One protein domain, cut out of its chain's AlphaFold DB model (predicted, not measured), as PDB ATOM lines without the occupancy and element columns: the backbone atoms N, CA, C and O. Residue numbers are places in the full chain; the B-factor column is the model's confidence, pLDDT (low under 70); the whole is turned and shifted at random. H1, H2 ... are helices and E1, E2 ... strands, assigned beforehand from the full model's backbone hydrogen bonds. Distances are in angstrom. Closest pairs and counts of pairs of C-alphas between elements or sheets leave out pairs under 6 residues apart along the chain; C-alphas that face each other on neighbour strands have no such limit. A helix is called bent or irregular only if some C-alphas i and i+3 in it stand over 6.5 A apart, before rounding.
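Overview. This is residues 3 to 136 of the 185 residues of an uncharacterized protein of Citrus sinensis (UniProt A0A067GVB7). A twisted sheet of five strands has two helices side by side over one face, the short H2 and the long, bent H4, both running along the strands; no named helix is on the other face. The 134 printed residues include four named helices and five named strands, in the order E1 E2 E3 H1 H2 E4 H3 E5 H4; the antiparallel sheet runs E1 E2 E3 E5 E4. The class is mixed, in two layers, helices on one face of a sheet. The whole is compact, radius of gyration of the C-alphas 15.5 A, with an elongated outline of 53 by 30 by 24 A.

Along the chain. E1, residues 3 to 8, begins at C-alpha (12.533, 23.661, -9.111). E2 is residues 18 to 27, 28.6 A long, and E3 30 to 38, 24.4 A. H1 (47 to 53), H2 (59 to 67), E4 (72 to 74), H3 (80 to 85) and E5 (91 to 96) follow. H4, residues 103 to 129, was assigned as one helix by its hydrogen bonds but is bent, C-alphas 112 and 115 being 6.7 A apart; its arms are H4a, residues 103 to 112, and H4b, residues 115 to 129, 20.6 A long, with C-alpha 129 at (-1.909, 41.868, 5.126).

Arrangement. E1, E2 and E3 form a meander, each strand the antiparallel neighbour of the one before, with N 6 and O 21 at 2.8 A and N 22 and O 34 at 2.8 A. E3 and E5 have N 33 and O 93 at 2.9 A; E5 and E4, N 94 and O 73 at 2.8 A. E3, H1 H2, E4 make a split strand-helix-strand unit, E5 between its strands, with a right-handed crossover. H2 is over E5 at a height over the sheet of 8.8 A; H4b, on the same face, is at 9.6 A. H2 touches H4b's residues 117 to 121 alone, closest C-alphas Leu 62 and Ile 117, 6.2 A, at a shallow tilt of 6 degrees, opposite ways. H4a, on that face too, is at a shallow tilt of 30 degrees to H4b. H1 and H3 are not on the sheet. Every O i to N i+4 pair is within hydrogen-bond range in H1, H2, H3 and H4a, and 10 of 11 in H4b.

Size, cuts and confidence. The C-alphas farthest apart, Glu 99 and Gly 136, are 53.2 A apart. The printed part has no cut, and no link is long. Residues 100 and 130 to 134 are under pLDDT 70.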
ATOM      1  N   ILE A   3      13.035  22.349  -9.521       93.50
ATOM      2  CA  ILE A   3      12.533  23.661  -9.111       93.50
ATOM      3  C   ILE A   3      11.103  23.482  -8.614       93.50
ATOM      4  O   ILE A   3      10.259  22.964  -9.345       93.50
ATOM      5  N   THR A   4      10.839  23.944  -7.397       95.62
ATOM      6  CA  THR A   4       9.490  24.067  -6.839       95.62
ATOM      7  C   THR A   4       9.236  25.536  -6.555       95.62
ATOM      8  O   THR A   4       9.947  26.128  -5.747       95.62
ATOM      9  N   ASN A   5       8.236  26.123  -7.208       94.25
ATOM     10  CA  ASN A   5       7.927  27.547  -7.115       94.25
ATOM     11  C   ASN A   5       6.432  27.744  -6.803       94.25
ATOM     12  O   ASN A   5       5.572  27.096  -7.401       94.25
ATOM     13  N   LEU A   6       6.146  28.634  -5.855       95.94
ATOM     14  CA  LEU A   6       4.827  29.142  -5.513       95.94
ATOM     15  C   LEU A   6       4.879  30.675  -5.484       95.94
ATOM     16  O   LEU A   6       5.548  31.270  -4.641       95.94
ATOM     17  N   GLN A   7       4.113  31.315  -6.363       93.75
ATOM     18  CA  GLN A   7       3.949  32.768  -6.401       93.75
ATOM     19  C   GLN A   7       2.470  33.133  -6.295       93.75
ATOM     20  O   GLN A   7       1.625  32.532  -6.959       93.75
ATOM     21  N   ALA A   8       2.158  34.148  -5.491       94.00
ATOM     22  CA  ALA A   8       0.812  34.697  -5.377       94.00
ATOM     23  C   ALA A   8       0.820  36.189  -5.720       94.00
ATOM     24  O   ALA A   8       1.225  37.028  -4.914       94.00
ATOM     25  N   TYR A   9       0.349  36.504  -6.930       93.25
ATOM     26  CA  TYR A   9       0.202  37.875  -7.406       93.25
ATOM     27  C   TYR A   9      -1.173  38.441  -7.051       93.25
ATOM     28  O   TYR A   9      -2.208  37.898  -7.447       93.25
ATOM     29  N   LEU A  10      -1.187  39.573  -6.355       92.38
ATOM     30  CA  LEU A  10      -2.400  40.297  -5.998       92.38
ATOM     31  C   LEU A  10      -2.817  41.283  -7.093       92.38
ATOM     32  O   LEU A  10      -2.004  41.792  -7.866       92.38
ATOM     33  N   LYS A  11      -4.122  41.563  -7.161       91.38
ATOM     34  CA  LYS A  11      -4.683  42.571  -8.072       91.38
ATOM     35  C   LYS A  11      -4.347  43.984  -7.592       91.38
ATOM     36  O   LYS A  11      -4.040  44.213  -6.425       91.38
ATOM     37  N   SER A  12      -4.461  44.962  -8.482       92.12
ATOM     38  CA  SER A  12      -4.261  46.392  -8.197       92.12
ATOM     39  C   SER A  12      -5.321  47.019  -7.286       92.12
ATOM     40  O   SER A  12      -5.177  48.161  -6.870       92.12
ATOM     41  N   SER A  13      -6.383  46.288  -6.931       90.12
ATOM     42  CA  SER A  13      -7.381  46.737  -5.953       90.12
ATOM     43  C   SER A  13      -6.829  46.890  -4.529       90.12
ATOM     44  O   SER A  13      -7.465  47.553  -3.711       90.12
ATOM     45  N   THR A  14      -5.669  46.290  -4.249       91.19
ATOM     46  CA  THR A  14      -4.910  46.386  -2.997       91.19
ATOM     47  C   THR A  14      -3.434  46.647  -3.308       91.19
ATOM     48  O   THR A  14      -2.978  46.297  -4.398       91.19
ATOM     49  N   ASP A  15      -2.689  47.237  -2.377       92.06
ATOM     50  CA  ASP A  15      -1.249  47.497  -2.484       92.06
ATOM     51  C   ASP A  15      -0.409  46.481  -1.706       92.06
ATOM     52  O   ASP A  15       0.820  46.532  -1.774       92.06
ATOM     53  N   VAL A  16      -1.057  45.541  -1.014       93.69
ATOM     54  CA  VAL A  16      -0.406  44.445  -0.294       93.69
ATOM     55  C   VAL A  16       0.648  43.789  -1.196       93.69
ATOM     56  O   VAL A  16       0.351  43.544  -2.375       93.69
ATOM     57  N   PRO A  17       1.875  43.547  -0.691       95.31
ATOM     58  CA  PRO A  17       2.935  42.963  -1.499       95.31
ATOM     59  C   PRO A  17       2.572  41.552  -1.992       95.31
ATOM     60  O   PRO A  17       1.691  40.894  -1.435       95.31
ATOM     61  N   HIS A  18       3.238  41.071  -3.043       95.81
ATOM     62  CA  HIS A  18       3.033  39.692  -3.518       95.81
ATOM     63  C   HIS A  18       3.759  38.692  -2.610       95.81
ATOM     64  O   HIS A  18       4.625  39.086  -1.836       95.81
ATOM     65  N   PHE A  19       3.439  37.406  -2.726       96.62
ATOM     66  CA  PHE A  19       4.174  36.333  -2.046       96.62
ATOM     67  C   PHE A  19       4.990  35.519  -3.050       96.62
ATOM     68  O   PHE A  19       4.481  35.174  -4.121       96.62
ATOM     69  N   GLN A  20       6.227  35.181  -2.688       96.69
ATOM     70  CA  GLN A  20       7.111  34.327  -3.470       96.69
ATOM     71  C   GLN A  20       7.794  33.294  -2.573       96.69
ATOM     72  O   GLN A  20       8.439  33.636  -1.586       96.69
ATOM     73  N   PHE A  21       7.713  32.034  -2.983       98.12
ATOM     74  CA  PHE A  21       8.510  30.929  -2.474       98.12
ATOM     75  C   PHE A  21       9.083  30.154  -3.658       98.12
ATOM     76  O   PHE A  21       8.354  29.758  -4.563       98.12
ATOM     77  N   GLU A  22      10.378  29.888  -3.638       97.31
ATOM     78  CA  GLU A  22      11.037  29.031  -4.606       97.31
ATOM     79  C   GLU A  22      12.180  28.268  -3.946       97.31
ATOM     80  O   GLU A  22      13.048  28.850  -3.297       97.31
ATOM     81  N   LEU A  23      12.189  26.951  -4.141       97.44
ATOM     82  CA  LEU A  23      13.263  26.069  -3.717       97.44
ATOM     83  C   LEU A  23      13.848  25.378  -4.950       97.44
ATOM     84  O   LEU A  23      13.176  24.589  -5.620       97.44
ATOM     85  N   VAL A  24      15.111  25.677  -5.235       95.94
ATOM     86  CA  VAL A  24      15.866  25.129  -6.363       95.94
ATOM     87  C   VAL A  24      16.877  24.120  -5.843       95.94
ATOM     88  O   VAL A  24      17.882  24.483  -5.235       95.94
ATOM     89  N   GLN A  25      16.652  22.844  -6.125       95.62
ATOM     90  CA  GLN A  25      17.625  21.789  -5.877       95.62
ATOM     91  C   GLN A  25      18.624  21.729  -7.038       95.62
ATOM     92  O   GLN A  25      18.317  21.238  -8.132       95.62
ATOM     93  N   CYS A  26      19.836  22.221  -6.800       94.50
ATOM     94  CA  CYS A  26      20.928  22.218  -7.772       94.50
ATOM     95  C   CYS A  26      21.610  20.841  -7.843       94.50
ATOM     96  O   CYS A  26      21.914  20.355  -8.932       94.50
ATOM     97  N   SER A  27      21.787  20.195  -6.688       94.50
ATOM     98  CA  SER A  27      22.296  18.826  -6.517       94.50
ATOM     99  C   SER A  27      21.600  18.167  -5.308       94.50
ATOM    100  O   SER A  27      20.872  18.856  -4.592       94.50
ATOM    101  N   PRO A  28      21.800  16.862  -5.032       92.50
ATOM    102  CA  PRO A  28      21.243  16.216  -3.836       92.50
ATOM    103  C   PRO A  28      21.597  16.901  -2.503       92.50
ATOM    104  O   PRO A  28      20.867  16.757  -1.530       92.50
ATOM    105  N   THR A  29      22.687  17.665  -2.467       95.38
ATOM    106  CA  THR A  29      23.264  18.291  -1.267       95.38
ATOM    107  C   THR A  29      23.371  19.815  -1.379       95.38
ATOM    108  O   THR A  29      23.999  20.445  -0.527       95.38
ATOM    109  N   TYR A  30      22.796  20.418  -2.425       95.44
ATOM    110  CA  TYR A  30      22.851  21.859  -2.659       95.44
ATOM    111  C   TYR A  30      21.501  22.405  -3.123       95.44
ATOM    112  O   TYR A  30      21.006  22.064  -4.203       95.44
ATOM    113  N   PHE A  31      20.955  23.319  -2.323       96.88
ATOM    114  CA  PHE A  31      19.705  24.018  -2.584       96.88
ATOM    115  C   PHE A  31      19.907  25.535  -2.609       96.88
ATOM    116  O   PHE A  31      20.811  26.075  -1.967       96.88
ATOM    117  N   ILE A  32      19.033  26.227  -3.329       97.31
ATOM    118  CA  ILE A  32      18.864  27.678  -3.266       97.31
ATOM    119  C   ILE A  32      17.413  27.942  -2.872       97.31
ATOM    120  O   ILE A  32      16.503  27.386  -3.482       97.31
ATOM    121  N   LEU A  33      17.210  28.768  -1.851       98.00
ATOM    122  CA  LEU A  33      15.902  29.225  -1.400       98.00
ATOM    123  C   LEU A  33      15.736  30.701  -1.755       98.00
ATOM    124  O   LEU A  33      16.590  31.520  -1.408       98.00
ATOM    125  N   PHE A  34      14.607  31.022  -2.380       97.75
ATOM    126  CA  PHE A  34      14.073  32.371  -2.494       97.75
ATOM    127  C   PHE A  34      12.732  32.411  -1.764       97.75
ATOM    128  O   PHE A  34      11.795  31.715  -2.142       97.75
ATOM    129  N   LEU A  35      12.627  33.214  -0.716       98.50
ATOM    130  CA  LEU A  35      11.387  33.402   0.027       98.50
ATOM    131  C   LEU A  35      11.225  34.885   0.335       98.50
ATOM    132  O   LEU A  35      12.082  35.480   0.984       98.50
ATOM    133  N   ASP A  36      10.147  35.488  -0.153       98.00
ATOM    134  CA  ASP A  36       9.935  36.923  -0.017       98.00
ATOM    135  C   ASP A  36       8.452  37.310  -0.038       98.00
ATOM    136  O   ASP A  36       7.603  36.636  -0.627       98.00
ATOM    137  N   ILE A  37       8.169  38.454   0.575       96.44
ATOM    138  CA  ILE A  37       6.936  39.210   0.394       96.44
ATOM    139  C   ILE A  37       7.312  40.402  -0.499       96.44
ATOM    140  O   ILE A  37       7.742  41.442  -0.017       96.44
ATOM    141  N   THR A  38       7.262  40.232  -1.823       96.38
ATOM    142  CA  THR A  38       7.900  41.173  -2.761       96.38
ATOM    143  C   THR A  38       7.138  42.503  -2.854       96.38
ATOM    144  O   THR A  38       5.931  42.489  -3.148       96.38
ATOM    145  N   PRO A  39       7.808  43.661  -2.701       96.38
ATOM    146  CA  PRO A  39       7.176  44.975  -2.686       96.38
ATOM    147  C   PRO A  39       6.510  45.303  -4.011       96.38
ATOM    148  O   PRO A  39       7.021  44.962  -5.077       96.38
ATOM    149  N   ARG A  40       5.397  46.041  -3.942       96.12
ATOM    150  CA  ARG A  40       4.682  46.572  -5.117       96.12
ATOM    151  C   ARG A  40       4.784  48.083  -5.273       96.12
ATOM    152  O   ARG A  40       4.326  48.630  -6.269       96.12
ATOM    153  N   LYS A  41       5.437  48.749  -4.325       95.00
ATOM    154  CA  LYS A  41       5.772  50.173  -4.370       95.00
ATOM    155  C   LYS A  41       7.274  50.367  -4.228       95.00
ATOM    156  O   LYS A  41       7.985  49.475  -3.770       95.00
ATOM    157  N   ASP A  42       7.744  51.540  -4.628       95.69
ATOM    158  CA  ASP A  42       9.119  51.959  -4.378       95.69
ATOM    159  C   ASP A  42       9.321  52.234  -2.877       95.69
ATOM    160  O   ASP A  42       8.661  53.085  -2.285       95.69
ATOM    161  N   LEU A  43      10.217  51.497  -2.232       95.75
ATOM    162  CA  LEU A  43      10.371  51.571  -0.777       95.75
ATOM    163  C   LEU A  43      11.021  52.875  -0.295       95.75
ATOM    164  O   LEU A  43      10.848  53.237   0.867       95.75
ATOM    165  N   VAL A  44      11.725  53.596  -1.172       96.62
ATOM    166  CA  VAL A  44      12.325  54.900  -0.860       96.62
ATOM    167  C   VAL A  44      11.276  56.004  -0.973       96.62
ATOM    168  O   VAL A  44      11.198  56.871  -0.104       96.62
ATOM    169  N   LEU A  45      10.444  55.966  -2.018       96.38
ATOM    170  CA  LEU A  45       9.377  56.953  -2.214       96.38
ATOM    171  C   LEU A  45       8.215  56.776  -1.226       96.38
ATOM    172  O   LEU A  45       7.542  57.753  -0.894       96.38
ATOM    173  N   TYR A  46       7.982  55.553  -0.736       94.88
ATOM    174  CA  TYR A  46       6.868  55.223   0.157       94.88
ATOM    175  C   TYR A  46       7.362  54.617   1.488       94.88
ATOM    176  O   TYR A  46       7.117  53.440   1.762       94.88
ATOM    177  N   PRO A  47       7.997  55.404   2.379       95.31
ATOM    178  CA  PRO A  47       8.568  54.892   3.631       95.31
ATOM    179  C   PRO A  47       7.519  54.302   4.588       95.31
ATOM    180  O   PRO A  47       7.805  53.359   5.318       95.31
ATOM    181  N   ASN A  48       6.272  54.786   4.550       93.81
ATOM    182  CA  ASN A  48       5.184  54.184   5.330       93.81
ATOM    183  C   ASN A  48       4.859  52.757   4.857       93.81
ATOM    184  O   ASN A  48       4.535  51.904   5.676       93.81
ATOM    185  N   TYR A  49       4.984  52.480   3.555       93.38
ATOM    186  CA  TYR A  49       4.808  51.133   3.009       93.38
ATOM    187  C   TYR A  49       5.929  50.201   3.487       93.38
ATOM    188  O   TYR A  49       5.651  49.081   3.914       93.38
ATOM    189  N   LEU A  50       7.181  50.684   3.484       95.19
ATOM    190  CA  LEU A  50       8.321  49.960   4.054       95.19
ATOM    191  C   LEU A  50       8.068  49.606   5.530       95.19
ATOM    192  O   LEU A  50       8.197  48.449   5.929       95.19
ATOM    193  N   LYS A  51       7.632  50.591   6.318       93.81
ATOM    194  CA  LYS A  51       7.348  50.407   7.740       93.81
ATOM    195  C   LYS A  51       6.271  49.348   7.993       93.81
ATOM    196  O   LYS A  51       6.508  48.387   8.724       93.81
ATOM    197  N   THR A  52       5.108  49.494   7.358       91.19
ATOM    198  CA  THR A  52       3.946  48.615   7.573       91.19
ATOM    199  C   THR A  52       4.211  47.166   7.155       91.19
ATOM    200  O   THR A  52       3.853  46.226   7.877       91.19
ATOM    201  N   PHE A  53       4.829  46.967   5.988       92.69
ATOM    202  CA  PHE A  53       4.969  45.632   5.405       92.69
ATOM    203  C   PHE A  53       6.271  44.914   5.776       92.69
ATOM    204  O   PHE A  53       6.318  43.696   5.648       92.69
ATOM    205  N   TYR A  54       7.295  45.623   6.270       94.56
ATOM    206  CA  TYR A  54       8.617  45.025   6.494       94.56
ATOM    207  C   TYR A  54       9.181  45.300   7.889       94.56
ATOM    208  O   TYR A  54       9.556  44.354   8.579       94.56
ATOM    209  N   GLU A  55       9.196  46.554   8.353       93.69
ATOM    210  CA  GLU A  55       9.792  46.883   9.662       93.69
ATOM    211  C   GLU A  55       8.955  46.335  10.829       93.69
ATOM    212  O   GLU A  55       9.487  45.775  11.785       93.69
ATOM    213  N   GLU A  56       7.628  46.427  10.739       90.88
ATOM    214  CA  GLU A  56       6.715  45.950  11.785       90.88
ATOM    215  C   GLU A  56       6.399  44.444  11.668       90.88
ATOM    216  O   GLU A  56       5.641  43.894  12.469       90.88
ATOM    217  N   ALA A  57       6.912  43.768  10.634       81.31
ATOM    218  CA  ALA A  57       6.476  42.444  10.182       81.31
ATOM    219  C   ALA A  57       7.243  41.259  10.787       81.31
ATOM    220  O   ALA A  57       6.877  40.119  10.531       81.31
ATOM    221  N   GLN A  58       8.306  41.510  11.558       89.19
ATOM    222  CA  GLN A  58       9.245  40.488  12.059       89.19
ATOM    223  C   GLN A  58       9.906  39.621  10.962       89.19
ATOM    224  O   GLN A  58      10.584  38.645  11.279       89.19
ATOM    225  N   LEU A  59       9.778  39.993   9.681       94.44
ATOM    226  CA  LEU A  59      10.367  39.264   8.549       94.44
ATOM    227  C   LEU A  59      11.895  39.196   8.650       94.44
ATOM    228  O   LEU A  59      12.491  38.154   8.392       94.44
ATOM    229  N   GLU A  60      12.523  40.276   9.117       95.06
ATOM    230  CA  GLU A  60      13.970  40.313   9.337       95.06
ATOM    231  C   GLU A  60      14.428  39.288  10.388       95.06
ATOM    232  O   GLU A  60      15.450  38.629  10.212       95.06
ATOM    233  N   THR A  61      13.642  39.071  11.445       95.88
ATOM    234  CA  THR A  61      13.934  38.044  12.455       95.88
ATOM    235  C   THR A  61      13.906  36.643  11.843       95.88
ATOM    236  O   THR A  61      14.742  35.803  12.173       95.88
ATOM    237  N   LEU A  62      12.965  36.373  10.933       96.50
ATOM    238  CA  LEU A  62      12.874  35.090  10.229       96.50
ATOM    239  C   LEU A  62      14.078  34.864   9.306       96.50
ATOM    240  O   LEU A  62      14.646  33.771   9.300       96.50
ATOM    241  N   ARG A  63      14.515  35.910   8.594       96.00
ATOM    242  CA  ARG A  63      15.737  35.886   7.780       96.00
ATOM    243  C   ARG A  63      16.961  35.557   8.635       96.00
ATOM    244  O   ARG A  63      17.682  34.608   8.329       96.00
ATOM    245  N   GLN A  64      17.137  36.264   9.750       95.56
ATOM    246  CA  GLN A  64      18.250  36.057  10.681       95.56
ATOM    247  C   GLN A  64      18.253  34.655  11.296       95.56
ATOM    248  O   GLN A  64      19.322  34.071  11.452       95.56
ATOM    249  N   ARG A  65      17.081  34.086  11.622       96.19
ATOM    250  CA  ARG A  65      16.969  32.704  12.127       96.19
ATOM    251  C   ARG A  65      17.565  31.698  11.148       96.19
ATOM    252  O   ARG A  65      18.268  30.793  11.592       96.19
ATOM    253  N   LEU A  66      17.307  31.854   9.848       95.50
ATOM    254  CA  LEU A  66      17.871  30.953   8.847       95.50
ATOM    255  C   LEU A  66      19.378  31.166   8.686       95.50
ATOM    256  O   LEU A  66      20.096  30.182   8.599       95.50
ATOM    257  N   GLU A  67      19.868  32.410   8.742       93.12
ATOM    258  CA  GLU A  67      21.311  32.716   8.672       93.12
ATOM    259  C   GLU A  67      22.144  32.102   9.809       93.12
ATOM    260  O   GLU A  67      23.352  31.937   9.656       93.12
ATOM    261  N   GLN A  68      21.528  31.756  10.947       95.56
ATOM    262  CA  GLN A  68      22.220  31.051  12.033       95.56
ATOM    263  C   GLN A  68      22.459  29.561  11.735       95.56
ATOM    264  O   GLN A  68      23.203  28.908  12.468       95.56
ATOM    265  N   VAL A  69      21.841  29.001  10.689       95.88
ATOM    266  CA  VAL A  69      22.060  27.607  10.287       95.88
ATOM    267  C   VAL A  69      23.405  27.514   9.549       95.88
ATOM    268  O   VAL A  69      23.550  28.154   8.505       95.88
ATOM    269  N   PRO A  70      24.388  26.724  10.030       94.88
ATOM    270  CA  PRO A  70      25.762  26.742   9.507       94.88
ATOM    271  C   PRO A  70      25.902  26.477   8.002       94.88
ATOM    272  O   PRO A  70      26.791  27.019   7.345       94.88
ATOM    273  N   GLU A  71      25.028  25.641   7.445       96.12
ATOM    274  CA  GLU A  71      25.021  25.263   6.032       96.12
ATOM    275  C   GLU A  71      24.440  26.351   5.118       96.12
ATOM    276  O   GLU A  71      24.539  26.248   3.889       96.12
ATOM    277  N   THR A  72      23.822  27.385   5.698       96.44
ATOM    278  CA  THR A  72      23.226  28.493   4.957       96.44
ATOM    279  C   THR A  72      24.242  29.601   4.708       96.44
ATOM    280  O   THR A  72      25.039  29.973   5.566       96.44
ATOM    281  N   LYS A  73      24.214  30.159   3.499       96.12
ATOM    282  CA  LYS A  73      24.954  31.375   3.140       96.12
ATOM    283  C   LYS A  73      24.074  32.277   2.286       96.12
ATOM    284  O   LYS A  73      23.291  31.740   1.501       96.12
ATOM    285  N   PRO A  74      24.222  33.610   2.360       96.38
ATOM    286  CA  PRO A  74      23.523  34.515   1.459       96.38
ATOM    287  C   PRO A  74      23.751  34.132  -0.007       96.38
ATOM    288  O   PRO A  74      24.887  33.913  -0.439       96.38
ATOM    289  N   TYR A  75      22.668  34.057  -0.775       96.25
ATOM    290  CA  TYR A  75      22.707  33.832  -2.212       96.25
ATOM    291  C   TYR A  75      22.549  35.159  -2.949       96.25
ATOM    292  O   TYR A  75      21.552  35.864  -2.805       96.25
ATOM    293  N   LEU A  76      23.530  35.481  -3.788       94.50
ATOM    294  CA  LEU A  76      23.530  36.699  -4.583       94.50
ATOM    295  C   LEU A  76      23.228  36.367  -6.052       94.50
ATOM    296  O   LEU A  76      24.121  35.971  -6.799       94.50
ATOM    297  N   SER A  77      21.971  36.555  -6.468       91.94
ATOM    298  CA  SER A  77      21.518  36.287  -7.848       91.94
ATOM    299  C   SER A  77      22.354  37.039  -8.880       91.94
ATOM    300  O   SER A  77      22.656  38.206  -8.678       91.94
ATOM    301  N   SER A  78      22.711  36.445 -10.018       91.19
ATOM    302  CA  SER A  78      23.405  37.169 -11.100       91.19
ATOM    303  C   SER A  78      22.530  38.245 -11.766       91.19
ATOM    304  O   SER A  78      23.058  39.182 -12.364       91.19
ATOM    305  N   SER A  79      21.204  38.158 -11.623       91.69
ATOM    306  CA  SER A  79      20.254  39.136 -12.150       91.69
ATOM    307  C   SER A  79      20.181  40.374 -11.256       91.69
ATOM    308  O   SER A  79      19.584  40.356 -10.180       91.69
ATOM    309  N   LEU A  80      20.754  41.489 -11.719       93.88
ATOM    310  CA  LEU A  80      20.641  42.776 -11.023       93.88
ATOM    311  C   LEU A  80      19.194  43.276 -10.967       93.88
ATOM    312  O   LEU A  80      18.801  43.884  -9.975       93.88
ATOM    313  N   TYR A  81      18.402  42.996 -12.006       94.06
ATOM    314  CA  TYR A  81      16.985  43.340 -12.021       94.06
ATOM    315  C   TYR A  81      16.235  42.617 -10.900       94.06
ATOM    316  O   TYR A  81      15.540  43.259 -10.120       94.06
ATOM    317  N   PHE A  82      16.450  41.305 -10.758       93.69
ATOM    318  CA  PHE A  82      15.847  40.504  -9.694       93.69
ATOM    319  C   PHE A  82      16.240  41.020  -8.306       93.69
ATOM    320  O   PHE A  82      15.370  41.208  -7.461       93.69
ATOM    321  N   ARG A  83      17.522  41.361  -8.094       94.94
ATOM    322  CA  ARG A  83      17.972  41.984  -6.834       94.94
ATOM    323  C   ARG A  83      17.221  43.280  -6.502       94.94
ATOM    324  O   ARG A  83      17.059  43.579  -5.330       94.94
ATOM    325  N   GLY A  84      16.793  44.045  -7.509       94.94
ATOM    326  CA  GLY A  84      16.011  45.273  -7.320       94.94
ATOM    327  C   GLY A  84      14.508  45.052  -7.108       94.94
ATOM    328  O   GLY A  84      13.815  45.978  -6.690       94.94
ATOM    329  N   VAL A  85      13.990  43.858  -7.409       95.19
ATOM    330  CA  VAL A  85      12.582  43.485  -7.177       95.19
ATOM    331  C   VAL A  85      12.372  42.958  -5.760       95.19
ATOM    332  O   VAL A  85      11.328  43.222  -5.164       95.19
ATOM    333  N   VAL A  86      13.359  42.224  -5.247       95.94
ATOM    334  CA  VAL A  86      13.362  41.597  -3.922       95.94
ATOM    335  C   VAL A  86      13.293  42.641  -2.803       95.94
ATOM    336  O   VAL A  86      13.887  43.717  -2.896       95.94
ATOM    337  N   SER A  87      12.564  42.323  -1.733       97.19
ATOM    338  CA  SER A  87      12.443  43.180  -0.557       97.19
ATOM    339  C   SER A  87      13.736  43.234   0.276       97.19
ATOM    340  O   SER A  87      14.542  42.302   0.248       97.19
ATOM    341  N   PRO A  88      13.929  44.275   1.108       96.62
ATOM    342  CA  PRO A  88      15.048  44.346   2.050       96.62
ATOM    343  C   PRO A  88      15.100  43.189   3.059       96.62
ATOM    344  O   PRO A  88      16.161  42.937   3.619       96.62
ATOM    345  N   THR A  89      13.982  42.494   3.290       96.75
ATOM    346  CA  THR A  89      13.885  41.356   4.220       96.75
ATOM    347  C   THR A  89      13.785  40.008   3.502       96.75
ATOM    348  O   THR A  89      13.495  38.999   4.143       96.75
ATOM    349  N   GLY A  90      13.986  39.973   2.181       97.31
ATOM    350  CA  GLY A  90      13.912  38.747   1.395       97.31
ATOM    351  C   GLY A  90      14.940  37.711   1.855       97.31
ATOM    352  O   GLY A  90      16.110  38.019   2.096       97.31
ATOM    353  N   ILE A  91      14.512  36.456   1.958       98.00
ATOM    354  CA  ILE A  91      15.352  35.321   2.335       98.00
ATOM    355  C   ILE A  91      15.896  34.686   1.057       98.00
ATOM    356  O   ILE A  91      15.206  33.928   0.375       98.00
ATOM    357  N   LEU A  92      17.137  35.036   0.720       97.31
ATOM    358  CA  LEU A  92      17.852  34.528  -0.448       97.31
ATOM    359  C   LEU A  92      19.110  33.816   0.028       97.31
ATOM    360  O   LEU A  92      20.115  34.460   0.330       97.31
ATOM    361  N   VAL A  93      19.056  32.488   0.116       97.62
ATOM    362  CA  VAL A  93      20.155  31.696   0.684       97.62
ATOM    363  C   VAL A  93      20.484  30.469  -0.151       97.62
ATOM    364  O   VAL A  93      19.622  29.840  -0.756       97.62
ATOM    365  N   SER A  94      21.762  30.111  -0.159       97.00
ATOM    366  CA  SER A  94      22.255  28.801  -0.566       97.00
ATOM    367  C   SER A  94      22.394  27.905   0.658       97.00
ATOM    368  O   SER A  94      22.961  28.353   1.650       97.00
ATOM    369  N   ILE A  95      21.956  26.653   0.558       96.81
ATOM    370  CA  ILE A  95      22.086  25.623   1.596       96.81
ATOM    371  C   ILE A  95      22.976  24.512   1.045       96.81
ATOM    372  O   ILE A  95      22.604  23.882   0.054       96.81
ATOM    373  N   LYS A  96      24.151  24.286   1.645       95.88
ATOM    374  CA  LYS A  96      25.121  23.272   1.193       95.88
ATOM    375  C   LYS A  96      25.423  22.263   2.300       95.88
ATOM    376  O   LYS A  96      26.007  22.633   3.310       95.88
ATOM    377  N   CYS A  97      25.091  20.994   2.067       92.75
ATOM    378  CA  CYS A  97      25.204  19.911   3.058       92.75
ATOM    379  C   CYS A  97      26.293  18.874   2.726       92.75
ATOM    380  O   CYS A  97      26.343  17.810   3.334       92.75
ATOM    381  N   GLU A  98      27.155  19.144   1.740       82.25
ATOM    382  CA  GLU A  98      28.157  18.187   1.230       82.25
ATOM    383  C   GLU A  98      29.147  17.706   2.300       82.25
ATOM    384  O   GLU A  98      29.555  16.548   2.287       82.25
ATOM    385  N   GLU A  99      29.514  18.578   3.239       72.06
ATOM    386  CA  GLU A  99      30.552  18.305   4.241       72.06
ATOM    387  C   GLU A  99      29.993  17.734   5.559       72.06
ATOM    388  O   GLU A  99      30.743  17.160   6.347       72.06
ATOM    389  N   VAL A 100      28.681  17.860   5.807       64.25
ATOM    390  CA  VAL A 100      28.037  17.513   7.087       64.25
ATOM    391  C   VAL A 100      26.756  16.731   6.811       64.25
ATOM    392  O   VAL A 100      25.759  17.301   6.389       64.25
ATOM    393  N   GLY A 101      26.774  15.414   7.026       73.31
ATOM    394  CA  GLY A 101      25.580  14.555   6.963       73.31
ATOM    395  C   GLY A 101      24.940  14.360   5.578       73.31
ATOM    396  O   GLY A 101      24.046  13.529   5.446       73.31
ATOM    397  N   GLY A 102      25.394  15.064   4.535       84.75
ATOM    398  CA  GLY A 102      24.927  14.869   3.163       84.75
ATOM    399  C   GLY A 102      23.436  15.173   2.997       84.75
ATOM    400  O   GLY A 102      22.925  16.168   3.508       84.75
ATOM    401  N   THR A 103      22.729  14.321   2.254       87.38
ATOM    402  CA  THR A 103      21.298  14.497   1.960       87.38
ATOM    403  C   THR A 103      20.443  14.542   3.228       87.38
ATOM    404  O   THR A 103      19.569  15.397   3.326       87.38
ATOM    405  N   ASP A 104      20.733  13.702   4.228       92.94
ATOM    406  CA  ASP A 104      19.947  13.634   5.470       92.94
ATOM    407  C   ASP A 104      19.978  14.962   6.236       92.94
ATOM    408  O   ASP A 104      18.964  15.399   6.781       92.94
ATOM    409  N   ARG A 105      21.126  15.652   6.219       94.25
ATOM    410  CA  ARG A 105      21.261  16.979   6.827       94.25
ATOM    411  C   ARG A 105      20.473  18.041   6.065       94.25
ATOM    412  O   ARG A 105      19.873  18.917   6.678       94.25
ATOM    413  N   CYS A 106      20.448  17.964   4.738       93.19
ATOM    414  CA  CYS A 106      19.634  18.864   3.925       93.19
ATOM    415  C   CYS A 106      18.134  18.673   4.192       93.19
ATOM    416  O   CYS A 106      17.424  19.661   4.365       93.19
ATOM    417  N   GLU A 107      17.668  17.429   4.306       94.06
ATOM    418  CA  GLU A 107      16.282  17.123   4.685       94.06
ATOM    419  C   GLU A 107      15.949  17.628   6.097       94.06
ATOM    420  O   GLU A 107      14.886  18.209   6.317       94.06
ATOM    421  N   GLU A 108      16.871  17.478   7.053       96.31
ATOM    422  CA  GLU A 108      16.724  18.039   8.398       96.31
ATOM    423  C   GLU A 108      16.593  19.568   8.359       96.31
ATOM    424  O   GLU A 108      15.667  20.117   8.950       96.31
ATOM    425  N   ILE A 109      17.455  20.272   7.619       96.94
ATOM    426  CA  ILE A 109      17.380  21.736   7.493       96.94
ATOM    427  C   ILE A 109      16.066  22.164   6.843       96.94
ATOM    428  O   ILE A 109      15.452  23.142   7.277       96.94
ATOM    429  N   ILE A 110      15.616  21.441   5.815       96.25
ATOM    430  CA  ILE A 110      14.333  21.724   5.177       96.25
ATOM    431  C   ILE A 110      13.208  21.585   6.206       96.25
ATOM    432  O   ILE A 110      12.429  22.520   6.377       96.25
ATOM    433  N   ARG A 111      13.161  20.467   6.937       97.69
ATOM    434  CA  ARG A 111      12.091  20.162   7.892       97.69
ATOM    435  C   ARG A 111      12.086  21.072   9.122       97.69
ATOM    436  O   ARG A 111      11.021  21.538   9.515       97.69
ATOM    437  N   GLU A 112      13.244  21.316   9.728       97.88
ATOM    438  CA  GLU A 112      13.360  22.004  11.023       97.88
ATOM    439  C   GLU A 112      13.542  23.526  10.887       97.88
ATOM    440  O   GLU A 112      13.280  24.270  11.836       97.88
ATOM    441  N   HIS A 113      13.982  24.017   9.721       97.62
ATOM    442  CA  HIS A 113      14.265  25.442   9.512       97.62
ATOM    443  C   HIS A 113      13.495  26.044   8.338       97.62
ATOM    444  O   HIS A 113      12.734  26.989   8.545       97.62
ATOM    445  N   VAL A 114      13.648  25.515   7.120       97.88
ATOM    446  CA  VAL A 114      13.036  26.130   5.926       97.88
ATOM    447  C   VAL A 114      11.513  26.064   5.988       97.88
ATOM    448  O   VAL A 114      10.863  27.086   5.793       97.88
ATOM    449  N   SER A 115      10.934  24.895   6.274       97.94
ATOM    450  CA  SER A 115       9.481  24.712   6.301       97.94
ATOM    451  C   SER A 115       8.794  25.580   7.364       97.94
ATOM    452  O   SER A 115       7.859  26.289   6.991       97.94
ATOM    453  N   PRO A 116       9.246  25.624   8.637       98.19
ATOM    454  CA  PRO A 116       8.653  26.515   9.634       98.19
ATOM    455  C   PRO A 116       8.794  27.995   9.271       98.19
ATOM    456  O   PRO A 116       7.843  28.752   9.413       98.19
ATOM    457  N   ILE A 117       9.947  28.418   8.742       98.12
ATOM    458  CA  ILE A 117      10.163  29.820   8.359       98.12
ATOM    459  C   ILE A 117       9.286  30.211   7.164       98.12
ATOM    460  O   ILE A 117       8.659  31.267   7.185       98.12
ATOM    461  N   ALA A 118       9.198  29.363   6.137       98.12
ATOM    462  CA  ALA A 118       8.319  29.592   4.991       98.12
ATOM    463  C   ALA A 118       6.845  29.656   5.403       98.12
ATOM    464  O   ALA A 118       6.103  30.505   4.908       98.12
ATOM    465  N   HIS A 119       6.443  28.797   6.341       97.38
ATOM    466  CA  HIS A 119       5.119  28.838   6.946       97.38
ATOM    467  C   HIS A 119       4.877  30.165   7.679       97.38
ATOM    468  O   HIS A 119       3.881  30.826   7.402       97.38
ATOM    469  N   ASP A 120       5.794  30.601   8.547       97.06
ATOM    470  CA  ASP A 120       5.660  31.854   9.300       97.06
ATOM    471  C   ASP A 120       5.555  33.075   8.365       97.06
ATOM    472  O   ASP A 120       4.687  33.926   8.557       97.06
ATOM    473  N   VAL A 121       6.370  33.141   7.302       96.88
ATOM    474  CA  VAL A 121       6.273  34.203   6.279       96.88
ATOM    475  C   VAL A 121       4.910  34.174   5.578       96.88
ATOM    476  O   VAL A 121       4.296  35.224   5.379       96.88
ATOM    477  N   MET A 122       4.405  32.990   5.224       95.81
ATOM    478  CA  MET A 122       3.090  32.846   4.596       95.81
ATOM    479  C   MET A 122       1.952  33.260   5.540       95.81
ATOM    480  O   MET A 122       1.030  33.947   5.104       95.81
ATOM    481  N   VAL A 123       2.022  32.895   6.822       94.62
ATOM    482  CA  VAL A 123       1.049  33.307   7.848       94.62
ATOM    483  C   VAL A 123       1.056  34.821   8.015       94.62
ATOM    484  O   VAL A 123      -0.008  35.434   7.989       94.62
ATOM    485  N   ILE A 124       2.233  35.450   8.094       93.00
ATOM    486  CA  ILE A 124       2.348  36.915   8.126       93.00
ATOM    487  C   ILE A 124       1.661  37.525   6.899       93.00
ATOM    488  O   ILE A 124       0.864  38.452   7.036       93.00
ATOM    489  N   TRP A 125       1.924  36.992   5.705       93.44
ATOM    490  CA  TRP A 125       1.322  37.496   4.474       93.44
ATOM    491  C   TRP A 125      -0.210  37.357   4.453       93.44
ATOM    492  O   TRP A 125      -0.916  38.318   4.130       93.44
ATOM    493  N   LEU A 126      -0.736  36.193   4.842       91.12
ATOM    494  CA  LEU A 126      -2.171  35.902   4.839       91.12
ATOM    495  C   LEU A 126      -2.929  36.636   5.949       91.12
ATOM    496  O   LEU A 126      -3.953  37.257   5.685       91.12
ATOM    497  N   GLU A 127      -2.459  36.569   7.190       85.56
ATOM    498  CA  GLU A 127      -3.222  37.062   8.340       85.56
ATOM    499  C   GLU A 127      -3.053  38.563   8.552       85.56
ATOM    500  O   GLU A 127      -4.017  39.253   8.886       85.56
ATOM    501  N   LYS A 128      -1.840  39.090   8.348       76.38
ATOM    502  CA  LYS A 128      -1.544  40.492   8.660       76.38
ATOM    503  C   LYS A 128      -1.925  41.439   7.530       76.38
ATOM    504  O   LYS A 128      -2.266  42.590   7.791       76.38
ATOM    505  N   TYR A 129      -1.839  40.977   6.282       76.06
ATOM    506  CA  TYR A 129      -1.909  41.868   5.126       76.06
ATOM    507  C   TYR A 129      -3.085  41.609   4.198       76.06
ATOM    508  O   TYR A 129      -3.592  42.554   3.603       76.06
ATOM    509  N   PHE A 130      -3.597  40.381   4.114       69.62
ATOM    510  CA  PHE A 130      -4.711  40.077   3.210       69.62
ATOM    511  C   PHE A 130      -6.044  40.758   3.608       69.62
ATOM    512  O   PHE A 130      -7.017  40.725   2.849       69.62
ATOM    513  N   SER A 131      -6.117  41.432   4.765       60.53
ATOM    514  CA  SER A 131      -7.309  42.158   5.215       60.53
ATOM    515  C   SER A 131      -7.520  43.496   4.478       60.53
ATOM    516  O   SER A 131      -7.117  44.561   4.939       60.53
ATOM    517  N   GLY A 132      -8.222  43.442   3.344       55.09
ATOM    518  CA  GLY A 132      -9.259  44.407   2.937       55.09
ATOM    519  C   GLY A 132      -8.897  45.862   2.595       55.09
ATOM    520  O   GLY A 132      -9.807  46.608   2.232       55.09
ATOM    521  N   ALA A 133      -7.640  46.302   2.676       61.00
ATOM    522  CA  ALA A 133      -7.291  47.689   2.354       61.00
ATOM    523  C   ALA A 133      -7.472  47.985   0.850       61.00
ATOM    524  O   ALA A 133      -6.832  47.371  -0.010       61.00
ATOM    525  N   THR A 134      -8.370  48.926   0.533       64.19
ATOM    526  CA  THR A 134      -8.663  49.359  -0.840       64.19
ATOM    527  C   THR A 134      -7.778  50.521  -1.262       64.19
ATOM    528  O   THR A 134      -7.719  51.542  -0.581       64.19
ATOM    529  N   VAL A 135      -7.180  50.393  -2.441       74.81
ATOM    530  CA  VAL A 135      -6.286  51.395  -3.033       74.81
ATOM    531  C   VAL A 135      -7.050  52.430  -3.871       74.81
ATOM    532  O   VAL A 135      -8.030  52.079  -4.544       74.81
ATOM    533  N   GLY A 136      -6.599  53.692  -3.853       74.69
ATOM    534  CA  GLY A 136      -7.150  54.793  -4.658       74.69
ATOM    535  C   GLY A 136      -6.794  54.694  -6.150       74.69
ATOM    536  O   GLY A 136      -5.803  54.080  -6.515       74.69
TER     537      GLY A 136